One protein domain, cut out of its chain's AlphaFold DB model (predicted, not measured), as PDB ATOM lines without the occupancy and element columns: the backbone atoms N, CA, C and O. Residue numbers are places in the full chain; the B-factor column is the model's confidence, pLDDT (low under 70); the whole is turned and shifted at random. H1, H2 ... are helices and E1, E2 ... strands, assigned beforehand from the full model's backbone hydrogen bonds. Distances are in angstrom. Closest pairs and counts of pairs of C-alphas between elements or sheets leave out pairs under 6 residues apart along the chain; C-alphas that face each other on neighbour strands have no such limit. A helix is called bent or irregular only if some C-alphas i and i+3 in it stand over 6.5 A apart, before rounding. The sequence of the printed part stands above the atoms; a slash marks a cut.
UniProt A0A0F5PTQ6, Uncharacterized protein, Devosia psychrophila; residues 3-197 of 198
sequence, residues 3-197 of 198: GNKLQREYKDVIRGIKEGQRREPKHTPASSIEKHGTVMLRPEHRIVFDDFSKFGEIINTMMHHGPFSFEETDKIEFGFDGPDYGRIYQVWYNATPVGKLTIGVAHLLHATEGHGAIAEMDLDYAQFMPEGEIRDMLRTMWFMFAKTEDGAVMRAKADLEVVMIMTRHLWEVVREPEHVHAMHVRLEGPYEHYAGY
ATOM      1  N   GLY A   3      12.505 -51.913 -86.663       57.75
ATOM      2  CA  GLY A   3      11.284 -52.722 -86.556       57.75
ATOM      3  C   GLY A   3      10.169 -52.356 -87.548       57.75
ATOM      4  O   GLY A   3       9.313 -53.184 -87.824       57.75
ATOM      5  N   ASN A   4      10.188 -51.158 -88.145       69.88
ATOM      6  CA  ASN A   4       9.123 -50.704 -89.046       69.88
ATOM      7  C   ASN A   4       9.213 -51.256 -90.481       69.88
ATOM      8  O   ASN A   4       8.205 -51.233 -91.185       69.88
ATOM      9  N   LYS A   5      10.382 -51.731 -90.945       85.00
ATOM     10  CA  LYS A   5      10.524 -52.223 -92.330       85.00
ATOM     11  C   LYS A   5       9.873 -53.597 -92.493       85.00
ATOM     12  O   LYS A   5       8.936 -53.718 -93.278       85.00
ATOM     13  N   LEU A   6      10.308 -54.585 -91.706       87.25
ATOM     14  CA  LEU A   6       9.774 -55.950 -91.755       87.25
ATOM     15  C   LEU A   6       8.276 -55.997 -91.438       87.25
ATOM     16  O   LEU A   6       7.522 -56.657 -92.141       87.25
ATOM     17  N   GLN A   7       7.819 -55.225 -90.445       85.88
ATOM     18  CA  GLN A   7       6.393 -55.131 -90.106       85.88
ATOM     19  C   GLN A   7       5.534 -54.637 -91.278       85.88
ATOM     20  O   GLN A   7       4.380 -55.036 -91.414       85.88
ATOM     21  N   ARG A   8       6.083 -53.761 -92.128       88.88
ATOM     22  CA  ARG A   8       5.388 -53.262 -93.317       88.88
ATOM     23  C   ARG A   8       5.432 -54.269 -94.463       88.88
ATOM     24  O   ARG A   8       4.422 -54.443 -95.131       88.88
ATOM     25  N   GLU A   9       6.586 -54.886 -94.690       93.31
ATOM     26  CA  GLU A   9       6.818 -55.840 -95.780       93.31
ATOM     27  C   GLU A   9       6.017 -57.135 -95.594       93.31
ATOM     28  O   GLU A   9       5.345 -57.583 -96.517       93.31
ATOM     29  N   TYR A  10       5.976 -57.656 -94.368       92.75
ATOM     30  CA  TYR A  10       5.286 -58.900 -94.015       92.75
ATOM     31  C   TYR A  10       3.948 -58.657 -93.307       92.75
ATOM     32  O   TYR A  10       3.458 -59.520 -92.580       92.75
ATOM     33  N   LYS A  11       3.331 -57.484 -93.503       94.06
ATOM     34  CA  LYS A  11       2.103 -57.081 -92.796       94.06
ATOM     35  C   LYS A  11       0.990 -58.126 -92.900       94.06
ATOM     36  O   LYS A  11       0.323 -58.403 -91.906       94.06
ATOM     37  N   ASP A  12       0.784 -58.695 -94.086       93.44
ATOM     38  CA  ASP A  12      -0.287 -59.666 -94.314       93.44
ATOM     39  C   ASP A  12      -0.001 -61.016 -93.644       93.44
ATOM     40  O   ASP A  12      -0.909 -61.591 -93.046       93.44
ATOM     41  N   VAL A  13       1.259 -61.468 -93.658       94.19
ATOM     42  CA  VAL A  13       1.717 -62.672 -92.937       94.19
ATOM     43  C   VAL A  13       1.540 -62.483 -91.431       94.19
ATOM     44  O   VAL A  13       0.923 -63.309 -90.766       94.19
ATOM     45  N   ILE A  14       2.010 -61.355 -90.892       93.81
ATOM     46  CA  ILE A  14       1.898 -61.027 -89.465       93.81
ATOM     47  C   ILE A  14       0.429 -60.955 -89.040       93.81
ATOM     48  O   ILE A  14       0.073 -61.462 -87.977       93.81
ATOM     49  N   ARG A  15      -0.434 -60.351 -89.865       93.81
ATOM     50  CA  ARG A  15      -1.878 -60.318 -89.614       93.81
ATOM     51  C   ARG A  15      -2.467 -61.730 -89.602       93.81
ATOM     52  O   ARG A  15      -3.196 -62.063 -88.676       93.81
ATOM     53  N   GLY A  16      -2.125 -62.565 -90.584       93.56
ATOM     54  CA  GLY A  16      -2.602 -63.948 -90.662       93.56
ATOM     55  C   GLY A  16      -2.167 -64.812 -89.475       93.56
ATOM     56  O   GLY A  16      -2.964 -65.600 -88.963       93.56
ATOM     57  N   ILE A  17      -0.941 -64.619 -88.981       93.06
ATOM     58  CA  ILE A  17      -0.438 -65.281 -87.770       93.06
ATOM     59  C   ILE A  17      -1.205 -64.800 -86.530       93.06
ATOM     60  O   ILE A  17      -1.612 -65.619 -85.714       93.06
ATOM     61  N   LYS A  18      -1.456 -63.495 -86.381       90.38
ATOM     62  CA  LYS A  18      -2.070 -62.937 -85.160       90.38
ATOM     63  C   LYS A  18      -3.584 -63.104 -85.062       90.38
ATOM     64  O   LYS A  18      -4.098 -63.278 -83.965       90.38
ATOM     65  N   GLU A  19      -4.289 -62.975 -86.178       89.06
ATOM     66  CA  GLU A  19      -5.756 -62.831 -86.204       89.06
ATOM     67  C   GLU A  19      -6.454 -64.021 -86.873       89.06
ATOM     68  O   GLU A  19      -7.683 -64.094 -86.899       89.06
ATOM     69  N   GLY A  20      -5.682 -64.938 -87.454       83.56
ATOM     70  CA  GLY A  20      -6.219 -66.091 -88.153       83.56
ATOM     71  C   GLY A  20      -6.879 -67.104 -87.221       83.56
ATOM     72  O   GLY A  20      -6.600 -67.176 -86.028       83.56
ATOM     73  N   GLN A  21      -7.739 -67.931 -87.809       91.19
ATOM     74  CA  GLN A  21      -8.230 -69.151 -87.176       91.19
ATOM     75  C   GLN A  21      -7.427 -70.343 -87.681       91.19
ATOM     76  O   GLN A  21      -6.949 -70.334 -88.823       91.19
ATOM     77  N   ARG A  22      -7.311 -71.373 -86.836       93.44
ATOM     78  CA  ARG A  22      -6.728 -72.655 -87.221       93.44
ATOM     79  C   ARG A  22      -7.406 -73.159 -88.490       93.44
ATOM     80  O   ARG A  22      -8.631 -73.227 -88.576       93.44
ATOM     81  N   ARG A  23      -6.594 -73.494 -89.485       91.75
ATOM     82  CA  ARG A  23      -7.065 -74.128 -90.706       91.75
ATOM     83  C   ARG A  23      -7.324 -75.607 -90.443       91.75
ATOM     84  O   ARG A  23      -6.482 -76.288 -89.864       91.75
ATOM     85  N   GLU A  24      -8.458 -76.104 -90.925       94.75
ATOM     86  CA  GLU A  24      -8.670 -77.547 -90.993       94.75
ATOM     87  C   GLU A  24      -7.847 -78.141 -92.140       94.75
ATOM     88  O   GLU A  24      -8.017 -77.707 -93.289       94.75
ATOM     89  N   PRO A  25      -6.951 -79.099 -91.847       94.81
ATOM     90  CA  PRO A  25      -6.026 -79.628 -92.830       94.81
ATOM     91  C   PRO A  25      -6.762 -80.454 -93.891       94.81
ATOM     92  O   PRO A  25      -7.624 -81.281 -93.589       94.81
ATOM     93  N   LYS A  26      -6.399 -80.250 -95.157       96.19
ATOM     94  CA  LYS A  26      -6.888 -81.037 -96.297       96.19
ATOM     95  C   LYS A  26      -5.771 -81.899 -96.869       96.19
ATOM     96  O   LYS A  26      -5.014 -81.462 -97.731       96.19
ATOM     97  N   HIS A  27      -5.689 -83.134 -96.391       96.12
ATOM     98  CA  HIS A  27      -4.692 -84.097 -96.845       96.12
ATOM     99  C   HIS A  27      -4.995 -84.583 -98.264       96.12
ATOM    100  O   HIS A  27      -6.107 -85.016 -98.565       96.12
ATOM    101  N   THR A  28      -3.985 -84.534 -99.127       95.12
ATOM    102  CA  THR A  28      -4.010 -85.126-100.469       95.12
ATOM    103  C   THR A  28      -2.798 -86.051-100.603       95.12
ATOM    104  O   THR A  28      -1.862 -85.710-101.315       95.12
ATOM    105  N   PRO A  29      -2.752 -87.178 -99.870       92.19
ATOM    106  CA  PRO A  29      -1.549 -87.997 -99.767       92.19
ATOM    107  C   PRO A  29      -1.158 -88.616-101.113       92.19
ATOM    108  O   PRO A  29      -2.010 -88.949-101.946       92.19
ATOM    109  N   ALA A  30       0.143 -88.809-101.324       87.19
ATOM    110  CA  ALA A  30       0.630 -89.578-102.461       87.19
ATOM    111  C   ALA A  30       0.190 -91.049-102.336       87.19
ATOM    112  O   ALA A  30       0.315 -91.663-101.277       87.19
ATOM    113  N   SER A  31      -0.316 -91.624-103.431       85.25
ATOM    114  CA  SER A  31      -0.854 -92.991-103.439       85.25
ATOM    115  C   SER A  31       0.213 -94.072-103.285       85.25
ATOM    116  O   SER A  31      -0.101 -95.173-102.851       85.25
ATOM    117  N   SER A  32       1.451 -93.789-103.694       86.38
ATOM    118  CA  SER A  32       2.594 -94.671-103.474       86.38
ATOM    119  C   SER A  32       3.903 -93.905-103.643       86.38
ATOM    120  O   SER A  32       3.955 -92.899-104.362       86.38
ATOM    121  N   ILE A  33       4.960 -94.408-103.003       84.62
ATOM    122  CA  ILE A  33       6.302 -93.825-103.055       84.62
ATOM    123  C   ILE A  33       6.921 -93.884-104.468       84.62
ATOM    124  O   ILE A  33       7.777 -93.083-104.832       84.62
ATOM    125  N   GLU A  34       6.436 -94.795-105.315       83.56
ATOM    126  CA  GLU A  34       6.886 -94.995-106.693       83.56
ATOM    127  C   GLU A  34       6.395 -93.919-107.677       83.56
ATOM    128  O   GLU A  34       6.904 -93.852-108.799       83.56
ATOM    129  N   LYS A  35       5.436 -93.063-107.285       71.25
ATOM    130  CA  LYS A  35       4.777 -92.075-108.166       71.25
ATOM    131  C   LYS A  35       5.756 -91.149-108.908       71.25
ATOM    132  O   LYS A  35       5.423 -90.670-109.991       71.25
ATOM    133  N   HIS A  36       6.957 -90.922-108.371       66.12
ATOM    134  CA  HIS A  36       7.972 -90.032-108.952       66.12
ATOM    135  C   HIS A  36       9.280 -90.729-109.383       66.12
ATOM    136  O   HIS A  36      10.247 -90.052-109.728       66.12
ATOM    137  N   GLY A  37       9.299 -92.065-109.447       59.47
ATOM    138  CA  GLY A  37      10.417 -92.845-109.990       59.47
ATOM    139  C   GLY A  37      10.953 -93.908-109.031       59.47
ATOM    140  O   GLY A  37      10.920 -93.758-107.816       59.47
ATOM    141  N   THR A  38      11.460 -95.006-109.594       63.00
ATOM    142  CA  THR A  38      11.789 -96.246-108.866       63.00
ATOM    143  C   THR A  38      13.285 -96.513-108.699       63.00
ATOM    144  O   THR A  38      13.661 -97.475-108.034       63.00
ATOM    145  N   VAL A  39      14.149 -95.697-109.311       60.53
ATOM    146  CA  VAL A  39      15.528 -96.106-109.637       60.53
ATOM    147  C   VAL A  39      16.428 -96.279-108.399       60.53
ATOM    148  O   VAL A  39      17.440 -96.965-108.499       60.53
ATOM    149  N   MET A  40      16.056 -95.751-107.223       71.38
ATOM    150  CA  MET A  40      16.851 -95.876-105.984       71.38
ATOM    151  C   MET A  40      16.027 -96.206-104.722       71.38
ATOM    152  O   MET A  40      16.464 -95.957-103.598       71.38
ATOM    153  N   LEU A  41      14.833 -96.794-104.871       78.88
ATOM    154  CA  LEU A  41      13.998 -97.167-103.723       78.88
ATOM    155  C   LEU A  41      14.510 -98.427-103.005       78.88
ATOM    156  O   LEU A  41      14.351 -99.546-103.501       78.88
ATOM    157  N   ARG A  42      15.058 -98.252-101.800       80.12
ATOM    158  CA  ARG A  42      15.373 -99.332-100.859       80.12
ATOM    159  C   ARG A  42      14.123 -99.798-100.083       80.12
ATOM    160  O   ARG A  42      13.142 -99.052-100.024       80.12
ATOM    161  N   PRO A  43      14.120-101.014 -99.500       84.44
ATOM    162  CA  PRO A  43      13.007-101.507 -98.682       84.44
ATOM    163  C   PRO A  43      12.610-100.567 -97.538       84.44
ATOM    164  O   PRO A  43      11.421-100.369 -97.306       84.44
ATOM    165  N   GLU A  44      13.581 -99.928 -96.890       84.50
ATOM    166  CA  GLU A  44      13.366 -99.027 -95.753       84.50
ATOM    167  C   GLU A  44      12.532 -97.803 -96.149       84.50
ATOM    168  O   GLU A  44      11.703 -97.350 -95.365       84.50
ATOM    169  N   HIS A  45      12.677 -97.306 -97.388       85.75
ATOM    170  CA  HIS A  45      11.860 -96.188 -97.879       85.75
ATOM    171  C   HIS A  45      10.382 -96.559 -97.916       85.75
ATOM    172  O   HIS A  45       9.541 -95.743 -97.560       85.75
ATOM    173  N   ARG A  46      10.060 -97.799 -98.306       86.94
ATOM    174  CA  ARG A  46       8.673 -98.279 -98.318       86.94
ATOM    175  C   ARG A  46       8.127 -98.419 -96.904       86.94
ATOM    176  O   ARG A  46       7.026 -97.955 -96.657       86.94
ATOM    177  N   ILE A  47       8.920 -98.985 -95.991       88.19
ATOM    178  CA  ILE A  47       8.535 -99.151 -94.582       88.19
ATOM    179  C   ILE A  47       8.192 -97.794 -93.966       88.19
ATOM    180  O   ILE A  47       7.067 -97.597 -93.527       88.19
ATOM    181  N   VAL A  48       9.111 -96.825 -94.011       89.38
ATOM    182  CA  VAL A  48       8.871 -95.505 -93.406       89.38
ATOM    183  C   VAL A  48       7.744 -94.758 -94.114       89.38
ATOM    184  O   VAL A  48       6.919 -94.121 -93.463       89.38
ATOM    185  N   PHE A  49       7.656 -94.843 -95.443       90.44
ATOM    186  CA  PHE A  49       6.554 -94.220 -96.168       90.44
ATOM    187  C   PHE A  49       5.199 -94.802 -95.754       90.44
ATOM    188  O   PHE A  49       4.253 -94.040 -95.548       90.44
ATOM    189  N   ASP A  50       5.082 -96.118 -95.598       91.00
ATOM    190  CA  ASP A  50       3.834 -96.770 -95.198       91.00
ATOM    191  C   ASP A  50       3.504 -96.519 -93.719       91.00
ATOM    192  O   ASP A  50       2.370 -96.132 -93.411       91.00
ATOM    193  N   ASP A  51       4.494 -96.626 -92.826       92.81
ATOM    194  CA  ASP A  51       4.355 -96.346 -91.391       92.81
ATOM    195  C   ASP A  51       3.811 -94.928 -91.163       92.81
ATOM    196  O   ASP A  51       2.885 -94.727 -90.384       92.81
ATOM    197  N   PHE A  52       4.304 -93.935 -91.908       94.00
ATOM    198  CA  PHE A  52       3.878 -92.540 -91.761       94.00
ATOM    199  C   PHE A  52       2.600 -92.177 -92.539       94.00
ATOM    200  O   PHE A  52       2.229 -91.004 -92.602       94.00
ATOM    201  N   SER A  53       1.873 -93.149 -93.102       93.75
ATOM    202  CA  SER A  53       0.627 -92.901 -93.857       93.75
ATOM    203  C   SER A  53      -0.464 -92.171 -93.072       93.75
ATOM    204  O   SER A  53      -1.250 -91.434 -93.664       93.75
ATOM    205  N   LYS A  54      -0.494 -92.332 -91.744       94.69
ATOM    206  CA  LYS A  54      -1.438 -91.642 -90.849       94.69
ATOM    207  C   LYS A  54      -0.830 -90.435 -90.136       94.69
ATOM    208  O   LYS A  54      -1.498 -89.823 -89.303       94.69
ATOM    209  N   PHE A  55       0.430 -90.086 -90.406       96.38
ATOM    210  CA  PHE A  55       1.145 -89.059 -89.643       96.38
ATOM    211  C   PHE A  55       0.387 -87.736 -89.616       96.38
ATOM    212  O   PHE A  55       0.185 -87.179 -88.539       96.38
ATOM    213  N   GLY A  56      -0.091 -87.275 -90.777       96.31
ATOM    214  CA  GLY A  56      -0.854 -86.037 -90.894       96.31
ATOM    215  C   GLY A  56      -2.088 -86.002 -89.986       96.31
ATOM    216  O   GLY A  56      -2.334 -84.998 -89.326       96.31
ATOM    217  N   GLU A  57      -2.838 -87.095 -89.888       96.69
ATOM    218  CA  GLU A  57      -4.024 -87.173 -89.027       96.69
ATOM    219  C   GLU A  57      -3.643 -87.169 -87.538       96.69
ATOM    220  O   GLU A  57      -4.223 -86.428 -86.736       96.69
ATOM    221  N   ILE A  58      -2.627 -87.958 -87.175       97.25
ATOM    222  CA  ILE A  58      -2.165 -88.118 -85.792       97.25
ATOM    223  C   ILE A  58      -1.592 -86.798 -85.266       97.25
ATOM    224  O   ILE A  58      -2.014 -86.317 -84.212       97.25
ATOM    225  N   ILE A  59      -0.678 -86.169 -86.010       97.38
ATOM    226  CA  ILE A  59      -0.018 -84.938 -85.572       97.38
ATOM    227  C   ILE A  59      -1.029 -83.791 -85.424       97.38
ATOM    228  O   ILE A  59      -1.018 -83.075 -84.422       97.38
ATOM    229  N   ASN A  60      -1.979 -83.663 -86.359       97.62
ATOM    230  CA  ASN A  60      -3.034 -82.653 -86.278       97.62
ATOM    231  C   ASN A  60      -4.000 -82.902 -85.112       97.62
ATOM    232  O   ASN A  60      -4.483 -81.938 -84.523       97.62
ATOM    233  N   THR A  61      -4.248 -84.163 -84.753       96.25
ATOM    234  CA  THR A  61      -5.030 -84.515 -83.559       96.25
ATOM    235  C   THR A  61      -4.283 -84.113 -82.289       96.25
ATOM    236  O   THR A  61      -4.866 -83.500 -81.399       96.25
ATOM    237  N   MET A  62      -2.980 -84.384 -82.200       95.25
ATOM    238  CA  MET A  62      -2.184 -84.016 -81.022       95.25
ATOM    239  C   MET A  62      -2.068 -82.499 -80.831       95.25
ATOM    240  O   MET A  62      -2.006 -82.034 -79.697       95.25
ATOM    241  N   MET A  63      -2.118 -81.724 -81.916       94.62
ATOM    242  CA  MET A  63      -2.018 -80.259 -81.876       94.62
ATOM    243  C   MET A  63      -3.345 -79.538 -82.136       94.62
ATOM    244  O   MET A  63      -3.345 -78.358 -82.473       94.62
ATOM    245  N   HIS A  64      -4.487 -80.210 -81.983       93.56
ATOM    246  CA  HIS A  64      -5.795 -79.638 -82.331       93.56
ATOM    247  C   HIS A  64      -6.160 -78.364 -81.545       93.56
ATOM    248  O   HIS A  64      -6.972 -77.566 -82.008       93.56
ATOM    249  N   HIS A  65      -5.568 -78.167 -80.363       91.38
ATOM    250  CA  HIS A  65      -5.738 -76.956 -79.556       91.38
ATOM    251  C   HIS A  65      -4.839 -75.789 -79.990       91.38
ATOM    252  O   HIS A  65      -5.100 -74.654 -79.596       91.38
ATOM    253  N   GLY A  66      -3.790 -76.065 -80.767       94.12
ATOM    254  CA  GLY A  66      -2.819 -75.077 -81.220       94.12
ATOM    255  C   GLY A  66      -3.135 -74.516 -82.613       94.12
ATOM    256  O   GLY A  66      -4.000 -75.021 -83.329       94.12
ATOM    257  N   PRO A  67      -2.411 -73.475 -83.043       96.81
ATOM    258  CA  PRO A  67      -2.607 -72.806 -84.328       96.81
ATOM    259  C   PRO A  67      -2.006 -73.586 -85.504       96.81
ATOM    260  O   PRO A  67      -2.328 -73.303 -86.661       96.81
ATOM    261  N   PHE A  68      -1.117 -74.541 -85.228       97.88
ATOM    262  CA  PHE A  68      -0.427 -75.302 -86.255       97.88
ATOM    263  C   PHE A  68      -1.323 -76.372 -86.884       97.88
ATOM    264  O   PHE A  68      -2.099 -77.063 -86.215       97.88
ATOM    265  N   SER A  69      -1.174 -76.534 -88.197       97.81
ATOM    266  CA  SER A  69      -1.721 -77.674 -88.928       97.81
ATOM    267  C   SER A  69      -0.791 -78.110 -90.057       97.81
ATOM    268  O   SER A  69      -0.006 -77.320 -90.584       97.81
ATOM    269  N   PHE A  70      -0.864 -79.394 -90.398       97.94
ATOM    270  CA  PHE A  70       0.024 -80.053 -91.352       97.94
ATOM    271  C   PHE A  70      -0.825 -80.659 -92.461       97.94
ATOM    272  O   PHE A  70      -1.625 -81.552 -92.202       97.94
ATOM    273  N   GLU A  71      -0.682 -80.177 -93.692       97.62
ATOM    274  CA  GLU A  71      -1.436 -80.679 -94.843       97.62
ATOM    275  C   GLU A  71      -0.539 -81.545 -95.715       97.62
ATOM    276  O   GLU A  71       0.399 -81.045 -96.331       97.62
ATOM    277  N   GLU A  72      -0.835 -82.842 -95.783       96.88
ATOM    278  CA  GLU A  72      -0.084 -83.746 -96.653       96.88
ATOM    279  C   GLU A  72      -0.371 -83.447 -98.123       96.88
ATOM    280  O   GLU A  72      -1.526 -83.253 -98.513       96.88
ATOM    281  N   THR A  73       0.680 -83.438 -98.932       94.62
ATOM    282  CA  THR A  73       0.607 -83.191-100.372       94.62
ATOM    283  C   THR A  73       0.835 -84.472-101.164       94.62
ATOM    284  O   THR A  73       1.360 -85.462-100.660       94.62
ATOM    285  N   ASP A  74       0.485 -84.438-102.447       91.19
ATOM    286  CA  ASP A  74       0.602 -85.592-103.335       91.19
ATOM    287  C   ASP A  74       2.003 -85.721-103.957       91.19
ATOM    288  O   ASP A  74       2.221 -86.575-104.826       91.19
ATOM    289  N   LYS A  75       2.922 -84.843-103.541       87.31
ATOM    290  CA  LYS A  75       4.300 -84.746-104.007       87.31
ATOM    291  C   LYS A  75       5.210 -85.639-103.175       87.31
ATOM    292  O   LYS A  75       5.033 -85.773-101.968       87.31
ATOM    293  N   ILE A  76       6.231 -86.169-103.837       81.38
ATOM    294  CA  ILE A  76       7.341 -86.887-103.208       81.38
ATOM    295  C   ILE A  76       8.627 -86.186-103.622       81.38
ATOM    296  O   ILE A  76       8.790 -85.807-104.784       81.38
ATOM    297  N   GLU A  77       9.519 -85.982-102.662       71.56
ATOM    298  CA  GLU A  77      10.815 -85.359-102.895       71.56
ATOM    299  C   GLU A  77      11.870 -86.429-103.160       71.56
ATOM    300  O   GLU A  77      11.903 -87.465-102.496       71.56
ATOM    301  N   PHE A  78      12.715 -86.167-104.153       67.00
ATOM    302  CA  PHE A  78      13.889 -86.968-104.463       67.00
ATOM    303  C   PHE A  78      15.130 -86.126-104.162       67.00
ATOM    304  O   PHE A  78      15.336 -85.090-104.796       67.00
ATOM    305  N   GLY A  79      15.933 -86.562-103.195       58.75
ATOM    306  CA  GLY A  79      17.209 -85.947-102.838       58.75
ATOM    307  C   GLY A  79      18.367 -86.910-103.085       58.75
ATOM    308  O   GLY A  79      18.184 -88.119-103.022       58.75
ATOM    309  N   PHE A  80      19.549 -86.369-103.385       52.91
ATOM    310  CA  PHE A  80      20.807 -87.132-103.417       52.91
ATOM    311  C   PHE A  80      21.559 -87.091-102.066       52.91
ATOM    312  O   PHE A  80      22.446 -87.911-101.866       52.91
ATOM    313  N   ASP A  81      21.205 -86.156-101.166       51.47
ATOM    314  CA  ASP A  81      21.899 -85.854 -99.893       51.47
ATOM    315  C   ASP A  81      20.927 -85.523 -98.723       51.47
ATOM    316  O   ASP A  81      21.321 -84.925 -97.722       51.47
ATOM    317  N   GLY A  82      19.642 -85.880 -98.834       51.28
ATOM    318  CA  GLY A  82      18.585 -85.564 -97.850       51.28
ATOM    319  C   GLY A  82      17.627 -86.743 -97.645       51.28
ATOM    320  O   GLY A  82      17.949 -87.821 -98.131       51.28
ATOM    321  N   PRO A  83      16.477 -86.588 -96.950       52.31
ATOM    322  CA  PRO A  83      15.495 -87.653 -96.756       52.31
ATOM    323  C   PRO A  83      15.117 -88.281 -98.094       52.31
ATOM    324  O   PRO A  83      14.351 -87.731 -98.889       52.31
ATOM    325  N   ASP A  84      15.712 -89.442 -98.330       62.31
ATOM    326  CA  ASP A  84      15.541 -90.243 -99.522       62.31
ATOM    327  C   ASP A  84      14.073 -90.679 -99.566       62.31
ATOM    328  O   ASP A  84      13.662 -91.537 -98.788       62.31
ATOM    329  N   TYR A  85      13.282 -90.089-100.466       71.19
ATOM    330  CA  TYR A  85      11.884 -90.443-100.722       71.19
ATOM    331  C   TYR A  85      10.963 -90.345 -99.495       71.19
ATOM    332  O   TYR A  85      10.871 -91.250 -98.666       71.19
ATOM    333  N   GLY A  86      10.209 -89.250 -99.418       83.00
ATOM    334  CA  GLY A  86       9.407 -88.947 -98.239       83.00
ATOM    335  C   GLY A  86       8.004 -88.414 -98.497       83.00
ATOM    336  O   GLY A  86       7.662 -88.000 -99.608       83.00
ATOM    337  N   ARG A  87       7.202 -88.393 -97.430       91.69
ATOM    338  CA  ARG A  87       5.918 -87.680 -97.386       91.69
ATOM    339  C   ARG A  87       6.175 -86.199 -97.147       91.69
ATOM    340  O   ARG A  87       6.974 -85.837 -96.285       91.69
ATOM    341  N   ILE A  88       5.490 -85.349 -97.907       93.88
ATOM    342  CA  ILE A  88       5.641 -83.896 -97.825       93.88
ATOM    343  C   ILE A  88       4.375 -83.279 -97.258       93.88
ATOM    344  O   ILE A  88       3.273 -83.525 -97.755       93.88
ATOM    345  N   TYR A  89       4.561 -82.386 -96.296       96.94
ATOM    346  CA  TYR A  89       3.511 -81.621 -95.655       96.94
ATOM    347  C   TYR A  89       3.747 -80.125 -95.867       96.94
ATOM    348  O   TYR A  89       4.840 -79.611 -95.626       96.94
ATOM    349  N   GLN A  90       2.702 -79.410 -96.276       97.62
ATOM    350  CA  GLN A  90       2.641 -77.963 -96.115       97.62
ATOM    351  C   GLN A  90       2.324 -77.668 -94.648       97.62
ATOM    352  O   GLN A  90       1.320 -78.144 -94.113       97.62
ATOM    353  N   VAL A  91       3.166 -76.863 -94.007       98.00
ATOM    354  CA  VAL A  91       2.957 -76.416 -92.630       98.00
ATOM    355  C   VAL A  91       2.203 -75.095 -92.656       98.00
ATOM    356  O   VAL A  91       2.540 -74.175 -93.415       98.00
ATOM    357  N   TRP A  92       1.179 -75.006 -91.818       97.94
ATOM    358  CA  TRP A  92       0.336 -73.833 -91.656       97.94
ATOM    359  C   TRP A  92       0.362 -73.360 -90.209       97.94
ATOM    360  O   TRP A  92       0.342 -74.170 -89.284       97.94
ATOM    361  N   TYR A  93       0.334 -72.043 -90.030       97.62
ATOM    362  CA  TYR A  93      -0.010 -71.398 -88.769       97.62
ATOM    363  C   TYR A  93      -1.295 -70.614 -89.002       97.62
ATOM    364  O   TYR A  93      -1.330 -69.682 -89.818       97.62
ATOM    365  N   ASN A  94      -2.367 -70.989 -88.310       95.88
ATOM    366  CA  ASN A  94      -3.714 -70.549 -88.647       95.88
ATOM    367  C   ASN A  94      -4.011 -70.812 -90.134       95.88
ATOM    368  O   ASN A  94      -3.868 -71.937 -90.606       95.88
ATOM    369  N   ALA A  95      -4.382 -69.777 -90.888       90.75
ATOM    370  CA  ALA A  95      -4.614 -69.841 -92.330       90.75
ATOM    371  C   ALA A  95      -3.404 -69.387 -93.170       90.75
ATOM    372  O   ALA A  95      -3.534 -69.201 -94.378       90.75
ATOM    373  N   THR A  96      -2.240 -69.182 -92.545       96.25
ATOM    374  CA  THR A  96      -1.024 -68.702 -93.217       96.25
ATOM    375  C   THR A  96      -0.112 -69.887 -93.521       96.25
ATOM    376  O   THR A  96       0.181 -70.649 -92.598       96.25
ATOM    377  N   PRO A  97       0.341 -70.081 -94.772       96.50
ATOM    378  CA  PRO A  97       1.354 -71.084 -95.070       96.50
ATOM    379  C   PRO A  97       2.686 -70.582 -94.518       96.50
ATOM    380  O   PRO A  97       3.072 -69.438 -94.767       96.50
ATOM    381  N   VAL A  98       3.358 -71.408 -93.725       97.25
ATOM    382  CA  VAL A  98       4.540 -70.974 -92.970       97.25
ATOM    383  C   VAL A  98       5.752 -71.863 -93.140       97.25
ATOM    384  O   VAL A  98       6.793 -71.541 -92.583       97.25
ATOM    385  N   GLY A  99       5.638 -72.969 -93.863       96.75
ATOM    386  CA  GLY A  99       6.782 -73.841 -94.045       96.75
ATOM    387  C   GLY A  99       6.459 -75.147 -94.731       96.75
ATOM    388  O   GLY A  99       5.329 -75.394 -95.159       96.75
ATOM    389  N   LYS A 100       7.461 -76.008 -94.794       96.50
ATOM    390  CA  LYS A 100       7.375 -77.345 -95.372       96.50
ATOM    391  C   LYS A 100       8.006 -78.329 -94.403       96.50
ATOM    392  O   LYS A 100       9.035 -78.021 -93.818       96.50
ATOM    393  N   LEU A 101       7.397 -79.498 -94.265       96.00
ATOM    394  CA  LEU A 101       7.953 -80.648 -93.560       96.00
ATOM    395  C   LEU A 101       8.092 -81.799 -94.559       96.00
ATOM    396  O   LEU A 101       7.140 -82.115 -95.272       96.00
ATOM    397  N   THR A 102       9.248 -82.446 -94.572       94.00
ATOM    398  CA  THR A 102       9.497 -83.694 -95.291       94.00
ATOM    399  C   THR A 102       9.821 -84.778 -94.271       94.00
ATOM    400  O   THR A 102      10.684 -84.585 -93.416       94.00
ATOM    401  N   ILE A 103       9.138 -85.920 -94.364       93.19
ATOM    402  CA  ILE A 103       9.433 -87.113 -93.564       93.19
ATOM    403  C   ILE A 103       9.951 -88.205 -94.479       93.19
ATOM    404  O   ILE A 103       9.252 -88.583 -95.416       93.19
ATOM    405  N   GLY A 104      11.128 -88.742 -94.182       90.06
ATOM    406  CA  GLY A 104      11.733 -89.834 -94.938       90.06
ATOM    407  C   GLY A 104      12.541 -90.768 -94.049       90.06
ATOM    408  O   GLY A 104      12.456 -90.719 -92.821       90.06
ATOM    409  N   VAL A 105      13.335 -91.629 -94.678       87.12
ATOM    410  CA  VAL A 105      14.204 -92.572 -93.963       87.12
ATOM    411  C   VAL A 105      15.401 -91.839 -93.367       87.12
ATOM    412  O   VAL A 105      16.041 -91.026 -94.033       87.12
ATOM    413  N   ALA A 106      15.697 -92.141 -92.103       84.25
ATOM    414  CA  ALA A 106      16.884 -91.655 -91.407       84.25
ATOM    415  C   ALA A 106      18.179 -92.126 -92.092       84.25
ATOM    416  O   ALA A 106      18.194 -93.127 -92.812       84.25
ATOM    417  N   HIS A 107      19.308 -91.462 -91.834       71.75
ATOM    418  CA  HIS A 107      20.569 -91.945 -92.396       71.75
ATOM    419  C   HIS A 107      20.958 -93.300 -91.780       71.75
ATOM    420  O   HIS A 107      20.563 -93.654 -90.667       71.75
ATOM    421  N   LEU A 108      21.789 -94.056 -92.510       57.28
ATOM    422  CA  LEU A 108      22.186 -95.449 -92.235       57.28
ATOM    423  C   LEU A 108      22.648 -95.752 -90.790       57.28
ATOM    424  O   LEU A 108      22.648 -96.912 -90.396       57.28
ATOM    425  N   LEU A 109      23.044 -94.745 -90.003       52.97
ATOM    426  CA  LEU A 109      23.478 -94.903 -88.609       52.97
ATOM    427  C   LEU A 109      22.319 -95.117 -87.618       52.97
ATOM    428  O   LEU A 109      22.542 -95.713 -86.565       52.97
ATOM    429  N   HIS A 110      21.106 -94.665 -87.948       50.41
ATOM    430  CA  HIS A 110      19.904 -94.832 -87.119       50.41
ATOM    431  C   HIS A 110      18.898 -95.829 -87.703       50.41
ATOM    432  O   HIS A 110      18.002 -96.274 -86.994       50.41
ATOM    433  N   ALA A 111      19.078 -96.239 -88.961       53.31
ATOM    434  CA  ALA A 111      18.321 -97.313 -89.597       53.31
ATOM    435  C   ALA A 111      18.794 -98.702 -89.118       53.31
ATOM    436  O   ALA A 111      19.126 -99.578 -89.917       53.31
ATOM    437  N   THR A 112      18.872 -98.926 -87.805       52.28
ATOM    438  CA  THR A 112      19.043-100.286 -87.284       52.28
ATOM    439  C   THR A 112      17.754-101.055 -87.556       52.28
ATOM    440  O   THR A 112      16.683-100.615 -87.153       52.28
ATOM    441  N   GLU A 113      17.856-102.167 -88.284       58.38
ATOM    442  CA  GLU A 113      16.720-103.043 -88.629       58.38
ATOM    443  C   GLU A 113      15.611-102.375 -89.471       58.38
ATOM    444  O   GLU A 113      14.500-102.885 -89.540       58.38
ATOM    445  N   GLY A 114      15.903-101.263 -90.157       58.56
ATOM    446  CA  GLY A 114      14.939-100.591 -91.041       58.56
ATOM    447  C   GLY A 114      13.941 -99.660 -90.341       58.56
ATOM    448  O   GLY A 114      13.042 -99.147 -91.000       58.56
ATOM    449  N   HIS A 115      14.126 -99.393 -89.044       68.88
ATOM    450  CA  HIS A 115      13.252 -98.541 -88.229       68.88
ATOM    451  C   HIS A 115      13.952 -97.243 -87.815       68.88
ATOM    452  O   HIS A 115      14.345 -97.058 -86.666       68.88
ATOM    453  N   GLY A 116      14.141 -96.338 -88.775       87.31
ATOM    454  CA  GLY A 116      14.627 -94.988 -88.512       87.31
ATOM    455  C   GLY A 116      14.004 -93.990 -89.476       87.31
ATOM    456  O   GLY A 116      14.056 -94.187 -90.691       87.31
ATOM    457  N   ALA A 117      13.446 -92.909 -88.942       90.88
ATOM    458  CA  ALA A 117      12.843 -91.841 -89.723       90.88
ATOM    459  C   ALA A 117      13.482 -90.495 -89.379       90.88
ATOM    460  O   ALA A 117      13.983 -90.274 -88.272       90.88
ATOM    461  N   ILE A 118      13.446 -89.598 -90.351       91.50
ATOM    462  CA  ILE A 118      13.890 -88.217 -90.225       91.50
ATOM    463  C   ILE A 118      12.752 -87.292 -90.649       91.50
ATOM    464  O   ILE A 118      12.085 -87.535 -91.653       91.50
ATOM    465  N   ALA A 119      12.552 -86.227 -89.884       93.44
ATOM    466  CA  ALA A 119      11.764 -85.063 -90.247       93.44
ATOM    467  C   ALA A 119      12.697 -83.879 -90.483       93.44
ATOM    468  O   ALA A 119      13.415 -83.457 -89.574       93.44
ATOM    469  N   GLU A 120      12.633 -83.311 -91.680       94.12
ATOM    470  CA  GLU A 120      13.262 -82.036 -92.009       94.12
ATOM    471  C   GLU A 120      12.172 -81.002 -92.261       94.12
ATOM    472  O   GLU A 120      11.262 -81.228 -93.059       94.12
ATOM    473  N   MET A 121      12.230 -79.883 -91.546       95.75
ATOM    474  CA  MET A 121      11.242 -78.821 -91.648       95.75
ATOM    475  C   MET A 121      11.907 -77.458 -91.755       95.75
ATOM    476  O   MET A 121      12.759 -77.108 -90.941       95.75
ATOM    477  N   ASP A 122      11.418 -76.670 -92.704       95.88
ATOM    478  CA  ASP A 122      11.774 -75.268 -92.883       95.88
ATOM    479  C   ASP A 122      10.561 -74.409 -92.538       95.88
ATOM    480  O   ASP A 122       9.493 -74.580 -93.130       95.88
ATOM    481  N   LEU A 123      10.710 -73.511 -91.561       97.62
ATOM    482  CA  LEU A 123       9.642 -72.628 -91.086       97.62
ATOM    483  C   LEU A 123       9.988 -71.157 -91.374       97.62
ATOM    484  O   LEU A 123      10.776 -70.542 -90.657       97.62
ATOM    485  N   ASP A 124       9.364 -70.583 -92.401       94.69
ATOM    486  CA  ASP A 124       9.722 -69.310 -93.045       94.69
ATOM    487  C   ASP A 124       9.424 -68.051 -92.215       94.69
ATOM    488  O   ASP A 124       9.897 -66.972 -92.547       94.69
ATOM    489  N   TYR A 125       8.637 -68.144 -91.137       95.62
ATOM    490  CA  TYR A 125       8.156 -66.963 -90.393       95.62
ATOM    491  C   TYR A 125       8.204 -67.126 -88.873       95.62
ATOM    492  O   TYR A 125       7.446 -66.473 -88.151       95.62
ATOM    493  N   ALA A 126       9.078 -68.000 -88.372       96.00
ATOM    494  CA  ALA A 126       9.133 -68.354 -86.955       96.00
ATOM    495  C   ALA A 126       9.279 -67.123 -86.034       96.00
ATOM    496  O   ALA A 126       8.609 -67.031 -85.009       96.00
ATOM    497  N   GLN A 127      10.054 -66.113 -86.446       93.88
ATOM    498  CA  GLN A 127      10.258 -64.865 -85.692       93.88
ATOM    499  C   GLN A 127       8.989 -64.021 -85.450       93.88
ATOM    500  O   GLN A 127       9.019 -63.085 -84.650       93.88
ATOM    501  N   PHE A 128       7.885 -64.300 -86.153       93.88
ATOM    502  CA  PHE A 128       6.605 -63.606 -85.967       93.88
ATOM    503  C   PHE A 128       5.592 -64.400 -85.138       93.88
ATOM    504  O   PHE A 128       4.544 -63.851 -84.789       93.88
ATOM    505  N   MET A 129       5.880 -65.663 -84.831       95.44
ATOM    506  CA  MET A 129       4.984 -66.536 -84.080       95.44
ATOM    507  C   MET A 129       5.268 -66.453 -82.575       95.44
ATOM    508  O   MET A 129       6.391 -66.140 -82.170       95.44
ATOM    509  N   PRO A 130       4.275 -66.738 -81.719       95.19
ATOM    510  CA  PRO A 130       4.503 -66.873 -80.290       95.19
ATOM    511  C   PRO A 130       5.471 -68.022 -79.989       95.19
ATOM    512  O   PRO A 130       5.332 -69.129 -80.507       95.19
ATOM    513  N   GLU A 131       6.429 -67.753 -79.106       96.00
ATOM    514  CA  GLU A 131       7.471 -68.702 -78.704       96.00
ATOM    515  C   GLU A 131       6.890 -70.016 -78.164       96.00
ATOM    516  O   GLU A 131       7.318 -71.085 -78.597       96.00
ATOM    517  N   GLY A 132       5.878 -69.939 -77.292       96.38
ATOM    518  CA  GLY A 132       5.246 -71.116 -76.692       96.38
ATOM    519  C   GLY A 132       4.612 -72.051 -77.724       96.38
ATOM    520  O   GLY A 132       4.768 -73.260 -77.625       96.38
ATOM    521  N   GLU A 133       3.997 -71.500 -78.773       96.75
ATOM    522  CA  GLU A 133       3.359 -72.292 -79.833       96.75
ATOM    523  C   GLU A 133       4.397 -73.027 -80.688       96.75
ATOM    524  O   GLU A 133       4.211 -74.192 -81.042       96.75
ATOM    525  N   ILE A 134       5.523 -72.369 -81.005       97.50
ATOM    526  CA  ILE A 134       6.643 -73.029 -81.693       97.50
ATOM    527  C   ILE A 134       7.208 -74.136 -80.804       97.50
ATOM    528  O   ILE A 134       7.407 -75.252 -81.276       97.50
ATOM    529  N   ARG A 135       7.459 -73.842 -79.525       97.44
ATOM    530  CA  ARG A 135       7.998 -74.811 -78.567       97.44
ATOM    531  C   ARG A 135       7.109 -76.048 -78.471       97.44
ATOM    532  O   ARG A 135       7.628 -77.159 -78.552       97.44
ATOM    533  N   ASP A 136       5.800 -75.866 -78.331       96.44
ATOM    534  CA  ASP A 136       4.842 -76.964 -78.209       96.44
ATOM    535  C   ASP A 136       4.766 -77.800 -79.492       96.44
ATOM    536  O   ASP A 136       4.782 -79.034 -79.423       96.44
ATOM    537  N   MET A 137       4.779 -77.159 -80.665       97.62
ATOM    538  CA  MET A 137       4.838 -77.855 -81.955       97.62
ATOM    539  C   MET A 137       6.133 -78.665 -82.101       97.62
ATOM    540  O   MET A 137       6.077 -79.861 -82.390       97.62
ATOM    541  N   LEU A 138       7.295 -78.061 -81.830       97.94
ATOM    542  CA  LEU A 138       8.587 -78.746 -81.933       97.94
ATOM    543  C   LEU A 138       8.694 -79.900 -80.933       97.94
ATOM    544  O   LEU A 138       9.195 -80.966 -81.283       97.94
ATOM    545  N   ARG A 139       8.188 -79.721 -79.709       96.88
ATOM    546  CA  ARG A 139       8.153 -80.775 -78.692       96.88
ATOM    547  C   ARG A 139       7.265 -81.937 -79.126       96.88
ATOM    548  O   ARG A 139       7.661 -83.092 -78.992       96.88
ATOM    549  N   THR A 140       6.083 -81.631 -79.657       96.56
ATOM    550  CA  THR A 140       5.146 -82.641 -80.164       96.56
ATOM    551  C   THR A 140       5.769 -83.417 -81.319       96.56
ATOM    552  O   THR A 140       5.739 -84.645 -81.305       96.56
ATOM    553  N   MET A 141       6.407 -82.730 -82.273       96.25
ATOM    554  CA  MET A 141       7.133 -83.396 -83.355       96.25
ATOM    555  C   MET A 141       8.295 -84.239 -82.832       96.25
ATOM    556  O   MET A 141       8.452 -85.368 -83.273       96.25
ATOM    557  N   TRP A 142       9.073 -83.746 -81.865       96.44
ATOM    558  CA  TRP A 142      10.183 -84.506 -81.285       96.44
ATOM    559  C   TRP A 142       9.718 -85.858 -80.737       96.44
ATOM    560  O   TRP A 142      10.352 -86.877 -81.005       96.44
ATOM    561  N   PHE A 143       8.573 -85.895 -80.045       95.38
ATOM    562  CA  PHE A 143       8.009 -87.153 -79.548       95.38
ATOM    563  C   PHE A 143       7.664 -88.142 -80.661       95.38
ATOM    564  O   PHE A 143       7.781 -89.339 -80.429       95.38
ATOM    565  N   MET A 144       7.319 -87.687 -81.868       94.88
ATOM    566  CA  MET A 144       7.038 -88.590 -82.991       94.88
ATOM    567  C   MET A 144       8.272 -89.364 -83.456       94.88
ATOM    568  O   MET A 144       8.155 -90.485 -83.934       94.88
ATOM    569  N   PHE A 145       9.468 -88.804 -83.293       92.94
ATOM    570  CA  PHE A 145      10.718 -89.442 -83.728       92.94
ATOM    571  C   PHE A 145      11.485 -90.083 -82.568       92.94
ATOM    572  O   PHE A 145      12.511 -90.734 -82.771       92.94
ATOM    573  N   ALA A 146      10.979 -89.934 -81.345       91.50
ATOM    574  CA  ALA A 146      11.651 -90.373 -80.140       91.50
ATOM    575  C   ALA A 146      11.664 -91.898 -79.981       91.50
ATOM    576  O   ALA A 146      10.715 -92.612 -80.315       91.50
ATOM    577  N   LYS A 147      12.740 -92.373 -79.353       89.81
ATOM    578  CA  LYS A 147      12.790 -93.691 -78.726       89.81
ATOM    579  C   LYS A 147      11.841 -93.737 -77.525       89.81
ATOM    580  O   LYS A 147      11.757 -92.752 -76.786       89.81
ATOM    581  N   THR A 148      11.181 -94.870 -77.288       86.88
ATOM    582  CA  THR A 148      10.340 -95.031 -76.097       86.88
ATOM    583  C   THR A 148      11.222 -95.183 -74.859       86.88
ATOM    584  O   THR A 148      12.030 -96.105 -74.750       86.88
ATOM    585  N   GLU A 149      11.065 -94.269 -73.904       88.31
ATOM    586  CA  GLU A 149      11.794 -94.250 -72.635       88.31
ATOM    587  C   GLU A 149      10.864 -93.806 -71.492       88.31
ATOM    588  O   GLU A 149       9.666 -93.589 -71.683       88.31
ATOM    589  N   ASP A 150      11.411 -93.653 -70.283       91.31
ATOM    590  CA  ASP A 150      10.693 -93.006 -69.188       91.31
ATOM    591  C   ASP A 150      10.226 -91.596 -69.592       91.31
ATOM    592  O   ASP A 150      10.987 -90.791 -70.136       91.31
ATOM    593  N   GLY A 151       8.968 -91.274 -69.285       89.81
ATOM    594  CA  GLY A 151       8.347 -90.033 -69.738       89.81
ATOM    595  C   GLY A 151       9.032 -88.763 -69.220       89.81
ATOM    596  O   GLY A 151       8.991 -87.739 -69.900       89.81
ATOM    597  N   ALA A 152       9.669 -88.786 -68.043       93.38
ATOM    598  CA  ALA A 152      10.424 -87.632 -67.554       93.38
ATOM    599  C   ALA A 152      11.735 -87.454 -68.332       93.38
ATOM    600  O   ALA A 152      12.081 -86.326 -68.687       93.38
ATOM    601  N   VAL A 153      12.413 -88.559 -68.655       93.44
ATOM    602  CA  VAL A 153      13.626 -88.552 -69.486       93.44
ATOM    603  C   VAL A 153      13.315 -88.051 -70.894       93.44
ATOM    604  O   VAL A 153      13.987 -87.136 -71.375       93.44
ATOM    605  N   MET A 154      12.257 -88.571 -71.527       93.06
ATOM    606  CA  MET A 154      11.823 -88.114 -72.851       93.06
ATOM    607  C   MET A 154      11.498 -86.618 -72.848       93.06
ATOM    608  O   MET A 154      11.956 -85.884 -73.719       93.06
ATOM    609  N   ARG A 155      10.749 -86.139 -71.843       94.25
ATOM    610  CA  ARG A 155      10.405 -84.715 -71.712       94.25
ATOM    611  C   ARG A 155      11.640 -83.827 -71.598       94.25
ATOM    612  O   ARG A 155      11.674 -82.801 -72.267       94.25
ATOM    613  N   ALA A 156      12.624 -84.222 -70.791       95.75
ATOM    614  CA  ALA A 156      13.858 -83.463 -70.609       95.75
ATOM    615  C   ALA A 156      14.706 -83.414 -71.890       95.75
ATOM    616  O   ALA A 156      15.246 -82.360 -72.225       95.75
ATOM    617  N   LYS A 157      14.795 -84.531 -72.628       95.56
ATOM    618  CA  LYS A 157      15.484 -84.584 -73.927       95.56
ATOM    619  C   LYS A 157      14.796 -83.700 -74.968       95.56
ATOM    620  O   LYS A 157      15.475 -82.920 -75.627       95.56
ATOM    621  N   ALA A 158      13.467 -83.775 -75.057       95.94
ATOM    622  CA  ALA A 158      12.684 -82.920 -75.943       95.94
ATOM    623  C   ALA A 158      12.915 -81.434 -75.629       95.94
ATOM    624  O   ALA A 158      13.213 -80.655 -76.526       95.94
ATOM    625  N   ASP A 159      12.846 -81.045 -74.350       96.62
ATOM    626  CA  ASP A 159      13.037 -79.649 -73.940       96.62
ATOM    627  C   ASP A 159      14.444 -79.136 -74.288       96.62
ATOM    628  O   ASP A 159      14.585 -78.000 -74.748       96.62
ATOM    629  N   LEU A 160      15.479 -79.967 -74.121       97.00
ATOM    630  CA  LEU A 160      16.845 -79.615 -74.508       97.00
ATOM    631  C   LEU A 160      16.972 -79.412 -76.025       97.00
ATOM    632  O   LEU A 160      17.493 -78.381 -76.451       97.00
ATOM    633  N   GLU A 161      16.475 -80.354 -76.832       96.56
ATOM    634  CA  GLU A 161      16.551 -80.286 -78.299       96.56
ATOM    635  C   GLU A 161      15.816 -79.057 -78.844       96.56
ATOM    636  O   GLU A 161      16.371 -78.271 -79.616       96.56
ATOM    637  N   VAL A 162      14.592 -78.827 -78.362       97.75
ATOM    638  CA  VAL A 162      13.769 -77.677 -78.749       97.75
ATOM    639  C   VAL A 162      14.465 -76.363 -78.397       97.75
ATOM    640  O   VAL A 162      14.549 -75.465 -79.236       97.75
ATOM    641  N   VAL A 163      15.038 -76.247 -77.193       97.25
ATOM    642  CA  VAL A 163      15.783 -75.043 -76.793       97.25
ATOM    643  C   VAL A 163      17.002 -74.815 -77.686       97.25
ATOM    644  O   VAL A 163      17.258 -73.668 -78.056       97.25
ATOM    645  N   MET A 164      17.742 -75.860 -78.067       97.50
ATOM    646  CA  MET A 164      18.890 -75.721 -78.971       97.50
ATOM    647  C   MET A 164      18.473 -75.213 -80.356       97.50
ATOM    648  O   MET A 164      19.098 -74.281 -80.873       97.50
ATOM    649  N   ILE A 165      17.409 -75.777 -80.937       97.31
ATOM    650  CA  ILE A 165      16.855 -75.359 -82.236       97.31
ATOM    651  C   ILE A 165      16.430 -73.888 -82.184       97.31
ATOM    652  O   ILE A 165      16.878 -73.070 -82.992       97.31
ATOM    653  N   MET A 166      15.617 -73.526 -81.188       97.56
ATOM    654  CA  MET A 166      15.091 -72.167 -81.048       97.56
ATOM    655  C   MET A 166      16.202 -71.151 -80.765       97.56
ATOM    656  O   MET A 166      16.184 -70.054 -81.318       97.56
ATOM    657  N   THR A 167      17.202 -71.516 -79.955       97.31
ATOM    658  CA  THR A 167      18.352 -70.647 -79.654       97.31
ATOM    659  C   THR A 167      19.206 -70.402 -80.893       97.31
ATOM    660  O   THR A 167      19.633 -69.272 -81.122       97.31
ATOM    661  N   ARG A 168      19.438 -71.427 -81.723       96.44
ATOM    662  CA  ARG A 168      20.169 -71.272 -82.989       96.44
ATOM    663  C   ARG A 168      19.457 -70.292 -83.915       96.44
ATOM    664  O   ARG A 168      20.080 -69.355 -84.396       96.44
ATOM    665  N   HIS A 169      18.151 -70.470 -84.105       97.06
ATOM    666  CA  HIS A 169      17.360 -69.560 -84.928       97.06
ATOM    667  C   HIS A 169      17.352 -68.130 -84.365       97.06
ATOM    668  O   HIS A 169      17.514 -67.171 -85.117       97.06
ATOM    669  N   LEU A 170      17.241 -67.974 -83.041       96.25
ATOM    670  CA  LEU A 170      17.321 -66.665 -82.391       96.25
ATOM    671  C   LEU A 170      18.644 -65.955 -82.703       96.25
ATOM    672  O   LEU A 170      18.633 -64.755 -82.971       96.25
ATOM    673  N   TRP A 171      19.772 -66.670 -82.696       97.19
ATOM    674  CA  TRP A 171      21.066 -66.083 -83.042       97.19
ATOM    675  C   TRP A 171      21.125 -65.590 -84.487       97.19
ATOM    676  O   TRP A 171      21.680 -64.517 -84.711       97.19
ATOM    677  N   GLU A 172      20.509 -66.292 -85.439       95.50
ATOM    678  CA  GLU A 172      20.421 -65.818 -86.827       95.50
ATOM    679  C   GLU A 172      19.569 -64.547 -86.947       95.50
ATOM    680  O   GLU A 172      19.999 -63.561 -87.548       95.50
ATOM    681  N   VAL A 173      18.413 -64.510 -86.276       94.69
ATOM    682  CA  VAL A 173      17.536 -63.326 -86.250       94.69
ATOM    683  C   VAL A 173      18.218 -62.127 -85.586       94.69
ATOM    684  O   VAL A 173      18.055 -60.993 -86.032       94.69
ATOM    685  N   VAL A 174      18.996 -62.348 -84.523       94.75
ATOM    686  CA  VAL A 174      19.754 -61.281 -83.846       94.75
ATOM    687  C   VAL A 174      20.935 -60.804 -84.695       94.75
ATOM    688  O   VAL A 174      21.251 -59.614 -84.674       94.75
ATOM    689  N   ARG A 175      21.585 -61.712 -85.431       95.38
ATOM    690  CA  ARG A 175      22.730 -61.410 -86.299       95.38
ATOM    691  C   ARG A 175      22.331 -60.538 -87.492       95.38
ATOM    692  O   ARG A 175      23.080 -59.625 -87.827       95.38
ATOM    693  N   GLU A 176      21.168 -60.792 -88.092       93.00
ATOM    694  CA  GLU A 176      20.644 -60.057 -89.256       93.00
ATOM    695  C   GLU A 176      19.155 -59.688 -89.067       93.00
ATOM    696  O   GLU A 176      18.270 -60.297 -89.679       93.00
ATOM    697  N   PRO A 177      18.850 -58.684 -88.223       90.50
ATOM    698  CA  PRO A 177      17.481 -58.343 -87.816       90.50
ATOM    699  C   PRO A 177      16.623 -57.710 -88.921       90.50
ATOM    700  O   PRO A 177      15.421 -57.508 -88.738       90.50
ATOM    701  N   GLU A 178      17.221 -57.331 -90.047       89.88
ATOM    702  CA  GLU A 178      16.539 -56.780 -91.219       89.88
ATOM    703  C   GLU A 178      16.032 -57.834 -92.212       89.88
ATOM    704  O   GLU A 178      15.354 -57.457 -93.172       89.88
ATOM    705  N   HIS A 179      16.320 -59.116 -91.970       91.19
ATOM    706  CA  HIS A 179      15.872 -60.241 -92.785       91.19
ATOM    707  C   HIS A 179      14.894 -61.136 -92.016       91.19
ATOM    708  O   HIS A 179      14.828 -61.130 -90.785       91.19
ATOM    709  N   VAL A 180      14.095 -61.886 -92.773       93.38
ATOM    710  CA  VAL A 180      13.320 -63.002 -92.238       93.38
ATOM    711  C   VAL A 180      14.114 -64.272 -92.490       93.38
ATOM    712  O   VAL A 180      14.466 -64.555 -93.633       93.38
ATOM    713  N   HIS A 181      14.400 -65.011 -91.421       94.75
ATOM    714  CA  HIS A 181      15.166 -66.254 -91.493       94.75
ATOM    715  C   HIS A 181      14.226 -67.448 -91.392       94.75
ATOM    716  O   HIS A 181      13.344 -67.469 -90.531       94.75
ATOM    717  N   ALA A 182      14.433 -68.462 -92.228       95.56
ATOM    718  CA  ALA A 182      13.772 -69.742 -92.028       95.56
ATOM    719  C   ALA A 182      14.367 -70.431 -90.788       95.56
ATOM    720  O   ALA A 182      15.583 -70.440 -90.573       95.56
ATOM    721  N   MET A 183      13.514 -71.001 -89.943       97.69
ATOM    722  CA  MET A 183      13.959 -71.909 -88.892       97.69
ATOM    723  C   MET A 183      14.079 -73.309 -89.491       97.69
ATOM    724  O   MET A 183      13.067 -73.951 -89.765       97.69
ATOM    725  N   HIS A 184      15.318 -73.764 -89.662       96.00
ATOM    726  CA  HIS A 184      15.631 -75.127 -90.076       96.00
ATOM    727  C   HIS A 184      15.567 -76.070 -88.876       96.00
ATOM    728  O   HIS A 184      16.247 -75.867 -87.863       96.00
ATOM    729  N   VAL A 185      14.764 -77.117 -89.003       95.69
ATOM    730  CA  VAL A 185      14.517 -78.121 -87.975       95.69
ATOM    731  C   VAL A 185      14.813 -79.485 -88.561       95.69
ATOM    732  O   VAL A 185      14.339 -79.826 -89.640       95.69
ATOM    733  N   ARG A 186      15.575 -80.280 -87.817       93.62
ATOM    734  CA  ARG A 186      15.887 -81.653 -88.179       93.62
ATOM    735  C   ARG A 186      15.726 -82.539 -86.959       93.62
ATOM    736  O   ARG A 186      16.391 -82.317 -85.952       93.62
ATOM    737  N   LEU A 187      14.835 -83.515 -87.059       92.81
ATOM    738  CA  LEU A 187      14.540 -84.492 -86.016       92.81
ATOM    739  C   LEU A 187      14.757 -85.879 -86.603       92.81
ATOM    740  O   LEU A 187      14.230 -86.180 -87.666       92.81
ATOM    741  N   GLU A 188      15.533 -86.721 -85.934       90.50
ATOM    742  CA  GLU A 188      15.891 -88.046 -86.434       90.50
ATOM    743  C   GLU A 188      15.845 -89.049 -85.285       90.50
ATOM    744  O   GLU A 188      16.278 -88.749 -84.169       90.50
ATOM    745  N   GLY A 189      15.309 -90.239 -85.546       90.25
ATOM    746  CA  GLY A 189      15.256 -91.286 -84.538       90.25
ATOM    747  C   GLY A 189      14.435 -92.504 -84.952       90.25
ATOM    748  O   GLY A 189      13.922 -92.569 -86.072       90.25
ATOM    749  N   PRO A 190      14.311 -93.489 -84.052       89.31
ATOM    750  CA  PRO A 190      13.668 -94.764 -84.348       89.31
ATOM    751  C   PRO A 190      12.133 -94.701 -84.346       89.31
ATOM    752  O   PRO A 190      11.499 -95.724 -84.564       89.31
ATOM    753  N   TYR A 191      11.537 -93.533 -84.053       90.75
ATOM    754  CA  TYR A 191      10.086 -93.280 -84.042       90.75
ATOM    755  C   TYR A 191       9.240 -94.304 -83.254       90.75
ATOM    756  O   TYR A 191       8.037 -94.433 -83.470       90.75
ATOM    757  N   GLU A 192       9.837 -94.996 -82.276       91.38
ATOM    758  CA  GLU A 192       9.172 -96.030 -81.469       91.38
ATOM    759  C   GLU A 192       7.933 -95.496 -80.742       91.38
ATOM    760  O   GLU A 192       6.943 -96.210 -80.588       91.38
ATOM    761  N   HIS A 193       7.976 -94.240 -80.287       88.31
ATOM    762  CA  HIS A 193       6.830 -93.622 -79.629       88.31
ATOM    763  C   HIS A 193       5.674 -93.386 -80.612       88.31
ATOM    764  O   HIS A 193       4.523 -93.644 -80.270       88.31
ATOM    765  N   TYR A 194       5.977 -92.962 -81.846       91.50
ATOM    766  CA  TYR A 194       4.985 -92.827 -82.914       91.50
ATOM    767  C   TYR A 194       4.388 -94.176 -83.328       91.50
ATOM    768  O   TYR A 194       3.178 -94.279 -83.519       91.50
ATOM    769  N   ALA A 195       5.211 -95.226 -83.394       88.69
ATOM    770  CA  ALA A 195       4.759 -96.574 -83.733       88.69
ATOM    771  C   ALA A 195       3.667 -97.101 -82.779       88.69
ATOM    772  O   ALA A 195       2.845 -97.921 -83.179       88.69
ATOM    773  N   GLY A 196       3.598 -96.594 -81.541       87.31
ATOM    774  CA  GLY A 196       2.519 -96.898 -80.595       87.31
ATOM    775  C   GLY A 196       1.130 -96.369 -80.987       87.31
ATOM    776  O   GLY A 196       0.149 -96.740 -80.342       87.31
ATOM    777  N   TYR A 197       1.030 -95.517 -82.013       86.50
ATOM    778  CA  TYR A 197      -0.224 -94.939 -82.515       86.50
ATOM    779  C   TYR A 197      -0.710 -95.549 -83.845       86.50
ATOM    780  O   TYR A 197      -1.778 -95.151 -84.322       86.50
TER     781      TYR A 197
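This is residues 3 to 197 of the 198 residues of an uncharacterized protein of Devosia psychrophila (UniProt A0A0F5PTQ6). A twisted sheet of five strands has H4 and H5 packed on one face, making two layers, helices on one face of a sheet. The longest helix, H6, crosses H5 beside the E5 edge, and H2 sits at one end of the sheet with H1 farther out. The printed part has 195 residues, in the order H1 H2 H3 H4 E1 E2 E3 E4 H5 H6 E5 H7, and its class is mixed, helices and strands. The sheet runs E1 E2 E3 E4 E5, all antiparallel. The whole is compact, with a radius of gyration of the C-alphas of 17.0 A and spans of 52 by 39 by 31 A.

The strands are E1, residues 68 to 77, 22.5 A; E2, 86 to 93, 22.1 A; E3, 96 to 105, 28.3 A; E4, 117 to 123, 19.5 A; and E5, 183 to 189, 19.9 A. E1 begins at C-alpha 68, (-0.427, -75.302, -86.255), and bends by 87 degrees at residue 74. The longer helices are H4, 43 to 62, 29.1 A; H5, 131 to 145, 21.6 A; and H6, 151 to 175, 36.1 A. H1 is residues 3 to 9, from C-alpha 3 at (11.284, -52.722, -86.556); H2 is residues 11 to 19, H3 is residues 33 to 36, and H7 is residues 192 to 195, ending with C-alpha 195 at (4.759, -96.574, -83.733). H3 and H4 are irregular: C-alphas 33 and 36 are 7.2 A apart, and 53 and 56 are 7.6 A apart.

E1 to E4 form a meander, each strand the antiparallel neighbour of the one before. Within hydrogen-bond range are N 71 and O 90, 2.9 A, between E1 and E2; N 89 and O 101, 2.8 A, between E2 and E3; N 102 and O 120, 2.8 A, between E3 and E4; and N 119 and O 187, 2.8 A, between E4 and E5. H4 is on the sheet at a height of 7.4 A and runs along the strands. H5, on the same face, touches H6 at Arg 139 and Ala 158, C-alphas 5.7 A apart, at a steep tilt of 51 degrees, opposite ways. H5 touches H7 with residues 143 to 145 alone, closest C-alphas Met 144 and Tyr 194, 4.7 A. H2 and H6 only graze the sheet. H3 and H4 only just touch, with 3 pairs of C-alphas within 8 A. Every O i to N i+4 pair is within range in H2 and H6, against 2 of 3 in H1, 11 of 16 in H4 and 10 of 11 in H5.

The C-alphas of Asn 4 and Glu 113, the two farthest apart, are 52.9 A apart. The printed part has no cut. The links H2 to H3 and E3 to E4 are long. pLDDT is under 70 at residues 3 to 4, 36 to 39, 78 to 84 and 108 to 115.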